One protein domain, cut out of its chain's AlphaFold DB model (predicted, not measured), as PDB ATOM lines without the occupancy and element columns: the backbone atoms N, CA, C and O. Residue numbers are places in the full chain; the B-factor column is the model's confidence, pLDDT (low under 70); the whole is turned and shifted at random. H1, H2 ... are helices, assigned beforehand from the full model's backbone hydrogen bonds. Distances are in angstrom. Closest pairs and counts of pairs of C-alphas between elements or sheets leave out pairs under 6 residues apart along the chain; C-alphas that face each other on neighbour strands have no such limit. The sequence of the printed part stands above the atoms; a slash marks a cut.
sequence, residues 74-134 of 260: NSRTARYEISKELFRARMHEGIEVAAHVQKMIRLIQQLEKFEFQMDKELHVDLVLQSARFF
ATOM      1  N   ASN A  74      -9.515  -7.105 -54.036       64.44
ATOM      2  CA  ASN A  74     -10.867  -6.595 -53.805       64.44
ATOM      3  C   ASN A  74     -11.845  -7.704 -53.395       64.44
ATOM      4  O   ASN A  74     -12.607  -7.492 -52.461       64.44
ATOM      5  N   SER A  75     -11.774  -8.894 -54.000       70.06
ATOM      6  CA  SER A  75     -12.600 -10.051 -53.613       70.06
ATOM      7  C   SER A  75     -12.259 -10.549 -52.207       70.06
ATOM      8  O   SER A  75     -13.154 -10.827 -51.409       70.06
ATOM      9  N   ARG A  76     -10.971 -10.615 -51.841       75.00
ATOM     10  CA  ARG A  76     -10.569 -11.006 -50.476       75.00
ATOM     11  C   ARG A  76     -11.043  -9.992 -49.432       75.00
ATOM     12  O   ARG A  76     -11.563 -10.393 -48.393       75.00
ATOM     13  N   THR A  77     -10.884  -8.698 -49.707       79.06
ATOM     14  CA  THR A  77     -11.354  -7.625 -48.820       79.06
ATOM     15  C   THR A  77     -12.880  -7.600 -48.735       79.06
ATOM     16  O   THR A  77     -13.416  -7.489 -47.638       79.06
ATOM     17  N   ALA A  78     -13.584  -7.785 -49.855       81.06
ATOM     18  CA  ALA A  78     -15.043  -7.868 -49.895       81.06
ATOM     19  C   ALA A  78     -15.560  -9.067 -49.089       81.06
ATOM     20  O   ALA A  78     -16.401  -8.889 -48.213       81.06
ATOM     21  N   ARG A  79     -14.995 -10.266 -49.296       82.62
ATOM     22  CA  ARG A  79     -15.311 -11.455 -48.486       82.62
ATOM     23  C   ARG A  79     -15.082 -11.213 -47.002       82.62
ATOM     24  O   ARG A  79     -15.928 -11.585 -46.192       82.62
ATOM     25  N   TYR A  80     -13.963 -10.585 -46.642       83.62
ATOM     26  CA  TYR A  80     -13.655 -10.266 -45.251       83.62
ATOM     27  C   TYR A  80     -14.674  -9.296 -44.646       83.62
ATOM     28  O   TYR A  80     -15.183  -9.568 -43.561       83.62
ATOM     29  N   GLU A  81     -15.002  -8.199 -45.332       85.50
ATOM     30  CA  GLU A  81     -15.943  -7.200 -44.812       85.50
ATOM     31  C   GLU A  81     -17.372  -7.748 -44.715       85.50
ATOM     32  O   GLU A  81     -18.009  -7.582 -43.674       85.50
ATOM     33  N   ILE A  82     -17.847  -8.490 -45.721       89.50
ATOM     34  CA  ILE A  82     -19.170  -9.133 -45.681       89.50
ATOM     35  C   ILE A  82     -19.222 -10.185 -44.564       89.50
ATOM     36  O   ILE A  82     -20.167 -10.197 -43.776       89.50
ATOM     37  N   SER A  83     -18.189 -11.028 -44.428       88.06
ATOM     38  CA  SER A  83     -18.116 -12.010 -43.334       88.06
ATOM     39  C   SER A  83     -18.141 -11.308 -41.979       88.06
ATOM     40  O   SER A  83     -18.923 -11.646 -41.094       88.06
ATOM     41  N   LYS A  84     -17.315 -10.276 -41.808       88.50
ATOM     42  CA  LYS A  84     -17.254  -9.476 -40.585       88.50
ATOM     43  C   LYS A  84     -18.607  -8.858 -40.249       88.50
ATOM     44  O   LYS A  84     -18.974  -8.863 -39.075       88.50
ATOM     45  N   GLU A  85     -19.349  -8.355 -41.234       90.88
ATOM     46  CA  GLU A  85     -20.703  -7.846 -41.021       90.88
ATOM     47  C   GLU A  85     -21.672  -8.965 -40.615       90.88
ATOM     48  O   GLU A  85     -22.376  -8.814 -39.615       90.88
ATOM     49  N   LEU A  86     -21.651 -10.107 -41.307       89.94
ATOM     50  CA  LEU A  86     -22.497 -11.269 -41.018       89.94
ATOM     51  C   LEU A  86     -22.303 -11.780 -39.582       89.94
ATOM     52  O   LEU A  86     -23.264 -11.888 -38.820       89.94
ATOM     53  N   PHE A  87     -21.057 -12.031 -39.169       86.56
ATOM     54  CA  PHE A  87     -20.749 -12.551 -37.831       86.56
ATOM     55  C   PHE A  87     -21.029 -11.534 -36.711       86.56
ATOM     56  O   PHE A  87     -21.313 -11.918 -35.568       86.56
ATOM     57  N   ARG A  88     -20.962 -10.229 -37.012       87.06
ATOM     58  CA  ARG A  88     -21.247  -9.149 -36.052       87.06
ATOM     59  C   ARG A  88     -22.711  -8.731 -36.021       87.06
ATOM     60  O   ARG A  88     -23.100  -8.056 -35.072       87.06
ATOM     61  N   ALA A  89     -23.518  -9.126 -37.000       87.94
ATOM     62  CA  ALA A  89     -24.921  -8.759 -37.059       87.94
ATOM     63  C   ALA A  89     -25.671  -9.254 -35.814       87.94
ATOM     64  O   ALA A  89     -25.577 -10.418 -35.411       87.94
ATOM     65  N   ARG A  90     -26.418  -8.351 -35.179       84.00
ATOM     66  CA  ARG A  90     -27.267  -8.639 -34.021       84.00
ATOM     67  C   ARG A  90     -28.610  -7.957 -34.218       84.00
ATOM     68  O   ARG A  90     -28.669  -6.826 -34.690       84.00
ATOM     69  N   MET A  91     -29.679  -8.652 -33.855       81.12
ATOM     70  CA  MET A  91     -31.021  -8.092 -33.878       81.12
ATOM     71  C   MET A  91     -31.240  -7.258 -32.611       81.12
ATOM     72  O   MET A  91     -31.107  -7.766 -31.497       81.12
ATOM     73  N   HIS A  92     -31.558  -5.975 -32.781       75.06
ATOM     74  CA  HIS A  92     -31.822  -5.046 -31.680       75.06
ATOM     75  C   HIS A  92     -33.327  -4.894 -31.417       75.06
ATOM     76  O   HIS A  92     -34.164  -5.173 -32.277       75.06
ATOM     77  N   GLU A  93     -33.680  -4.460 -30.207       62.44
ATOM     78  CA  GLU A  93     -35.073  -4.225 -29.828       62.44
ATOM     79  C   GLU A  93     -35.689  -3.110 -30.688       62.44
ATOM     80  O   GLU A  93     -35.075  -2.068 -30.902       62.44
ATOM     81  N   GLY A  94     -36.889  -3.355 -31.220       66.75
ATOM     82  CA  GLY A  94     -37.582  -2.436 -32.130       66.75
ATOM     83  C   GLY A  94     -37.351  -2.693 -33.623       66.75
ATOM     84  O   GLY A  94     -38.122  -2.185 -34.431       66.75
ATOM     85  N   ILE A  95     -36.370  -3.520 -34.006       70.19
ATOM     86  CA  ILE A  95     -36.169  -3.919 -35.409       70.19
ATOM     87  C   ILE A  95     -37.148  -5.039 -35.775       70.19
ATOM     88  O   ILE A  95     -37.336  -5.998 -35.018       70.19
ATOM     89  N   GLU A  96     -37.771  -4.931 -36.950       77.25
ATOM     90  CA  GLU A  96     -38.614  -5.998 -37.474       77.25
ATOM     91  C   GLU A  96     -37.773  -7.238 -37.793       77.25
ATOM     92  O   GLU A  96     -36.764  -7.188 -38.498       77.25
ATOM     93  N   VAL A  97     -38.235  -8.382 -37.297       73.94
ATOM     94  CA  VAL A  97     -37.583  -9.677 -37.494       73.94
ATOM     95  C   VAL A  97     -37.392  -9.995 -38.980       73.94
ATOM     96  O   VAL A  97     -36.319 -10.449 -39.365       73.94
ATOM     97  N   ALA A  98     -38.402  -9.735 -39.815       74.38
ATOM     98  CA  ALA A  98     -38.332 -10.007 -41.249       74.38
ATOM     99  C   ALA A  98     -37.220  -9.195 -41.927       74.38
ATOM    100  O   ALA A  98     -36.424  -9.758 -42.675       74.38
ATOM    101  N   ALA A  99     -37.105  -7.905 -41.598       76.19
ATOM    102  CA  ALA A  99     -36.057  -7.037 -42.127       76.19
ATOM    103  C   ALA A  99     -34.652  -7.513 -41.718       76.19
ATOM    104  O   ALA A  99     -33.739  -7.549 -42.546       76.19
ATOM    105  N   HIS A 100     -34.478  -7.936 -40.461       83.19
ATOM    106  CA  HIS A 100     -33.202  -8.476 -39.978       83.19
ATOM    107  C   HIS A 100     -32.838  -9.796 -40.668       83.19
ATOM    108  O   HIS A 100     -31.718  -9.955 -41.144       83.19
ATOM    109  N   VAL A 101     -33.789 -10.727 -40.786       81.06
ATOM    110  CA  VAL A 101     -33.568 -12.015 -41.466       81.06
ATOM    111  C   VAL A 101     -33.245 -11.807 -42.947       81.06
ATOM    112  O   VAL A 101     -32.296 -12.402 -43.447       81.06
ATOM    113  N   GLN A 102     -33.953 -10.910 -43.639       79.31
ATOM    114  CA  GLN A 102     -33.640 -10.564 -45.029       79.31
ATOM    115  C   GLN A 102     -32.235  -9.975 -45.176       79.31
ATOM    116  O   GLN A 102     -31.530 -10.322 -46.122       79.31
ATOM    117  N   LYS A 103     -31.795  -9.122 -44.239       87.50
ATOM    118  CA  LYS A 103     -30.414  -8.620 -44.218       87.50
ATOM    119  C   LYS A 103     -29.407  -9.769 -44.094       87.50
ATOM    120  O   LYS A 103     -28.441  -9.803 -44.850       87.50
ATOM    121  N   MET A 104     -29.642 -10.715 -43.184       86.56
ATOM    122  CA  MET A 104     -28.763 -11.874 -42.987       86.56
ATOM    123  C   MET A 104     -28.690 -12.763 -44.235       86.56
ATOM    124  O   MET A 104     -27.595 -13.114 -44.661       86.56
ATOM    125  N   ILE A 105     -29.834 -13.069 -44.859       85.81
ATOM    126  CA  ILE A 105     -29.893 -13.864 -46.098       85.81
ATOM    127  C   ILE A 105     -29.112 -13.174 -47.221       85.81
ATOM    128  O   ILE A 105     -28.322 -13.824 -47.900       85.81
ATOM    129  N   ARG A 106     -29.270 -11.855 -47.386       86.69
ATOM    130  CA  ARG A 106     -28.525 -11.094 -48.402       86.69
ATOM    131  C   ARG A 106     -27.014 -11.185 -48.200       86.69
ATOM    132  O   ARG A 106     -26.298 -11.375 -49.175       86.69
ATOM    133  N   LEU A 107     -26.534 -11.064 -46.961       89.00
ATOM    134  CA  LEU A 107     -25.103 -11.186 -46.655       89.00
ATOM    135  C   LEU A 107     -24.571 -12.589 -46.988       89.00
ATOM    136  O   LEU A 107     -23.487 -12.708 -47.550       89.00
ATOM    137  N   ILE A 108     -25.346 -13.640 -46.700       86.44
ATOM    138  CA  ILE A 108     -24.991 -15.029 -47.037       86.44
ATOM    139  C   ILE A 108     -24.926 -15.219 -48.561       86.44
ATOM    140  O   ILE A 108     -23.904 -15.667 -49.071       86.44
ATOM    141  N   GLN A 109     -25.943 -14.774 -49.305       83.50
ATOM    142  CA  GLN A 109     -25.962 -14.842 -50.775       83.50
ATOM    143  C   GLN A 109     -24.805 -14.061 -51.419       83.50
ATOM    144  O   GLN A 109     -24.244 -14.467 -52.436       83.50
ATOM    145  N   GLN A 110     -24.421 -12.926 -50.830       84.56
ATOM    146  CA  GLN A 110     -23.258 -12.170 -51.290       84.56
ATOM    147  C   GLN A 110     -21.948 -12.936 -51.074       84.56
ATOM    148  O   GLN A 110     -21.073 -12.844 -51.929       84.56
ATOM    149  N   LEU A 111     -21.806 -13.697 -49.984       84.88
ATOM    150  CA  LEU A 111     -20.633 -14.552 -49.752       84.88
ATOM    151  C   LEU A 111     -20.582 -15.743 -50.712       84.88
ATOM    152  O   LEU A 111     -19.506 -16.046 -51.228       84.88
ATOM    153  N   GLU A 112     -21.728 -16.359 -51.006       81.62
ATOM    154  CA  GLU A 112     -21.835 -17.442 -51.995       81.62
ATOM    155  C   GLU A 112     -21.358 -16.984 -53.382       81.62
ATOM    156  O   GLU A 112     -20.645 -17.716 -54.065       81.62
ATOM    157  N   LYS A 113     -21.660 -15.734 -53.768       80.38
ATOM    158  CA  LYS A 113     -21.187 -15.135 -55.028       80.38
ATOM    159  C   LYS A 113     -19.655 -15.036 -55.121       80.38
ATOM    160  O   LYS A 113     -19.121 -14.980 -56.223       80.38
ATOM    161  N   PHE A 114     -18.946 -15.019 -53.992       73.69
ATOM    162  CA  PHE A 114     -17.480 -15.024 -53.938       73.69
ATOM    163  C   PHE A 114     -16.899 -16.425 -53.658       73.69
ATOM    164  O   PHE A 114     -15.818 -16.534 -53.073       73.69
ATOM    165  N   GLU A 115     -17.628 -17.482 -54.033       70.19
ATOM    166  CA  GLU A 115     -17.258 -18.898 -53.862       70.19
ATOM    167  C   GLU A 115     -16.982 -19.313 -52.407       70.19
ATOM    168  O   GLU A 115     -16.278 -20.288 -52.139       70.19
ATOM    169  N   PHE A 116     -17.536 -18.591 -51.428       69.25
ATOM    170  CA  PHE A 116     -17.475 -19.026 -50.040       69.25
ATOM    171  C   PHE A 116     -18.619 -20.001 -49.768       69.25
ATOM    172  O   PHE A 116     -19.741 -19.593 -49.470       69.25
ATOM    173  N   GLN A 117     -18.335 -21.296 -49.894       67.81
ATOM    174  CA  GLN A 117     -19.300 -22.336 -49.559       67.81
ATOM    175  C   GLN A 117     -19.411 -22.464 -48.041       67.81
ATOM    176  O   GLN A 117     -18.524 -23.003 -47.378       67.81
ATOM    177  N   MET A 118     -20.501 -21.940 -47.491       69.44
ATOM    178  CA  MET A 118     -20.910 -22.229 -46.126       69.44
ATOM    179  C   MET A 118     -21.887 -23.399 -46.123       69.44
ATOM    180  O   MET A 118     -22.719 -23.555 -47.017       69.44
ATOM    181  N   ASP A 119     -21.770 -24.231 -45.095       75.75
ATOM    182  CA  ASP A 119     -22.716 -25.311 -44.876       75.75
ATOM    183  C   ASP A 119     -24.114 -24.757 -44.553       75.75
ATOM    184  O   ASP A 119     -24.261 -23.730 -43.879       75.75
ATOM    185  N   LYS A 120     -25.159 -25.447 -45.018       73.50
ATOM    186  CA  LYS A 120     -26.549 -25.002 -44.852       73.50
ATOM    187  C   LYS A 120     -26.943 -24.942 -43.377       73.50
ATOM    188  O   LYS A 120     -27.668 -24.028 -42.984       73.50
ATOM    189  N   GLU A 121     -26.429 -25.851 -42.549       72.44
ATOM    190  CA  GLU A 121     -26.637 -25.801 -41.096       72.44
ATOM    191  C   GLU A 121     -26.007 -24.540 -40.492       72.44
ATOM    192  O   GLU A 121     -26.645 -23.823 -39.717       72.44
ATOM    193  N   LEU A 122     -24.805 -24.177 -40.951       75.88
ATOM    194  CA  LEU A 122     -24.117 -22.964 -40.517       75.88
ATOM    195  C   LEU A 122     -24.869 -21.683 -40.929       75.88
ATOM    196  O   LEU A 122     -24.856 -20.704 -40.178       75.88
ATOM    197  N   HIS A 123     -25.572 -21.671 -42.070       76.69
ATOM    198  CA  HIS A 123     -26.431 -20.541 -42.475       76.69
ATOM    199  C   HIS A 123     -27.525 -20.296 -41.441       76.69
ATOM    200  O   HIS A 123     -27.743 -19.165 -40.992       76.69
ATOM    201  N   VAL A 124     -28.210 -21.374 -41.062       75.69
ATOM    202  CA  VAL A 124     -29.296 -21.350 -40.084       75.69
ATOM    203  C   VAL A 124     -28.765 -20.922 -38.725       75.69
ATOM    204  O   VAL A 124     -29.323 -20.009 -38.110       75.69
ATOM    205  N   ASP A 125     -27.653 -21.503 -38.286       76.88
ATOM    206  CA  ASP A 125     -27.035 -21.183 -37.005       76.88
ATOM    207  C   ASP A 125     -26.612 -19.719 -36.908       76.88
ATOM    208  O   ASP A 125     -26.835 -19.088 -35.872       76.88
ATOM    209  N   LEU A 126     -26.079 -19.136 -37.984       80.38
ATOM    210  CA  LEU A 126     -25.711 -17.720 -38.030       80.38
ATOM    211  C   LEU A 126     -26.932 -16.803 -37.934       80.38
ATOM    212  O   LEU A 126     -26.924 -15.831 -37.166       80.38
ATOM    213  N   VAL A 127     -28.014 -17.125 -38.649       79.88
ATOM    214  CA  VAL A 127     -29.281 -16.385 -38.550       79.88
ATOM    215  C   VAL A 127     -29.831 -16.477 -37.126       79.88
ATOM    216  O   VAL A 127     -30.133 -15.446 -36.515       79.88
ATOM    217  N   LEU A 128     -29.886 -17.678 -36.550       73.44
ATOM    218  CA  LEU A 128     -30.378 -17.903 -35.191       73.44
ATOM    219  C   LEU A 128     -29.496 -17.226 -34.135       73.44
ATOM    220  O   LEU A 128     -30.022 -16.633 -33.192       73.44
ATOM    221  N   GLN A 129     -28.168 -17.264 -34.285       78.50
ATOM    222  CA  GLN A 129     -27.215 -16.597 -33.395       78.50
ATOM    223  C   GLN A 129     -27.408 -15.081 -33.412       78.50
ATOM    224  O   GLN A 129     -27.433 -14.459 -32.347       78.50
ATOM    225  N   SER A 130     -27.597 -14.488 -34.594       80.88
ATOM    226  CA  SER A 130     -27.852 -13.050 -34.729       80.88
ATOM    227  C   SER A 130     -29.165 -12.615 -34.059       80.88
ATOM    228  O   SER A 130     -29.279 -11.471 -33.619       80.88
ATOM    229  N   ALA A 131     -30.126 -13.537 -33.918       70.06
ATOM    230  CA  ALA A 131     -31.433 -13.316 -33.300       70.06
ATOM    231  C   ALA A 131     -31.480 -13.589 -31.778       70.06
ATOM    232  O   ALA A 131     -32.519 -13.357 -31.150       70.06
ATOM    233  N   ARG A 132     -30.391 -14.075 -31.152       63.06
ATOM    234  CA  ARG A 132     -30.353 -14.338 -29.698       63.06
ATOM    235  C   ARG A 132     -30.352 -13.024 -28.903       63.06
ATOM    236  O   ARG A 132     -29.302 -12.455 -28.614       63.06
ATOM    237  N   PHE A 133     -31.539 -12.570 -28.496       46.19
ATOM    238  CA  PHE A 133     -31.723 -11.512 -27.496       46.19
ATOM    239  C   PHE A 133     -31.004 -11.871 -26.178       46.19
ATOM    240  O   PHE A 133     -31.310 -12.890 -25.557       46.19
ATOM    241  N   PHE A 134     -30.072 -11.026 -25.722       37.09
ATOM    242  CA  PHE A 134     -29.334 -11.213 -24.466       37.09
ATOM    243  C   PHE A 134     -29.894 -10.332 -23.323       37.09
ATOM    244  O   PHE A 134     -29.790  -9.114 -23.363       37.09
TER     245      PHE A 134
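Overview. This is residues 74 to 134 of the 260 residues of the protein "Reverse transcriptase Ty1/copia-type domain-containing protein" of Punica granatum (UniProt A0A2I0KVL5). Three helices follow one another in a folded-back chain: H1 and H2 make a helical hairpin, nearly side by side, and H3 turns back slantwise across H2 towards the last residues of H1. The centres of the three helices make a triangle, and H1 and H2 lie roughly along the longest axis. The printed part has 61 residues with three named helices, in the order H1, H2, H3, and no named strand; the class is all helix. The whole is compact, with a radius of gyration of the C-alphas of 11.7 A, and only just elongated in outline, its C-alphas spanning 34 by 23 by 18 A.

Along the chain. The printed part begins with H1, residues 74 to 88, which runs 20.7 A from C-alpha 74 at (-10.867, -6.595, -53.805) to C-alpha 88 at (-21.247, -9.149, -36.052). After 8 residues comes H2, residues 97 to 112, the longest helix by residues, with 22.8 A from first to last C-alpha; C-alpha 97 is at (-37.583, -9.677, -37.494). After 7 more residues comes H3, residues 120 to 130, 15.7 A long, ending with C-alpha 130 at (-27.852, -13.050, -34.729).

Arrangement. H1 and H2 touch and run opposite ways at a shallow tilt of 30 degrees. Their closest C-alphas, those of Leu 86 and Leu 107, are 6.2 A apart, and H2 touches H1 with residues 104 to 111 alone. H2 and H3 form a second helical hairpin, opposite ways at a steep tilt of 43 degrees. H2 touches H3 with residues 101 to 108 alone, and their closest C-alphas, those of Met 104 and Val 127, are 6.3 A apart. H1 touches H3 with residues 86 to 88 alone; their closest C-alphas, those of Phe 87 and Leu 126, are 7.2 A apart. These two helices run the same way at a steep tilt of 57 degrees. The helix packing is mostly crossed, but only just: of the 3 pairs that touch, 1 is at a shallow tilt. In H1, H2 and H3 every O i to N i+4 pair is within hydrogen-bond range.

Size, cuts and confidence. The two C-alphas farthest apart in the domain, those of Asn 74 and Phe 134, are 35.0 A apart and are also the first and last printed. The printed part has no cut, and the links from H1 to H2 and from H2 to H3 are both short. The mean pLDDT of the printed part of this model is 77.7. It is under 70 at residue 74, residues 93 to 94, residues 116 to 118 and residues 132 to 134.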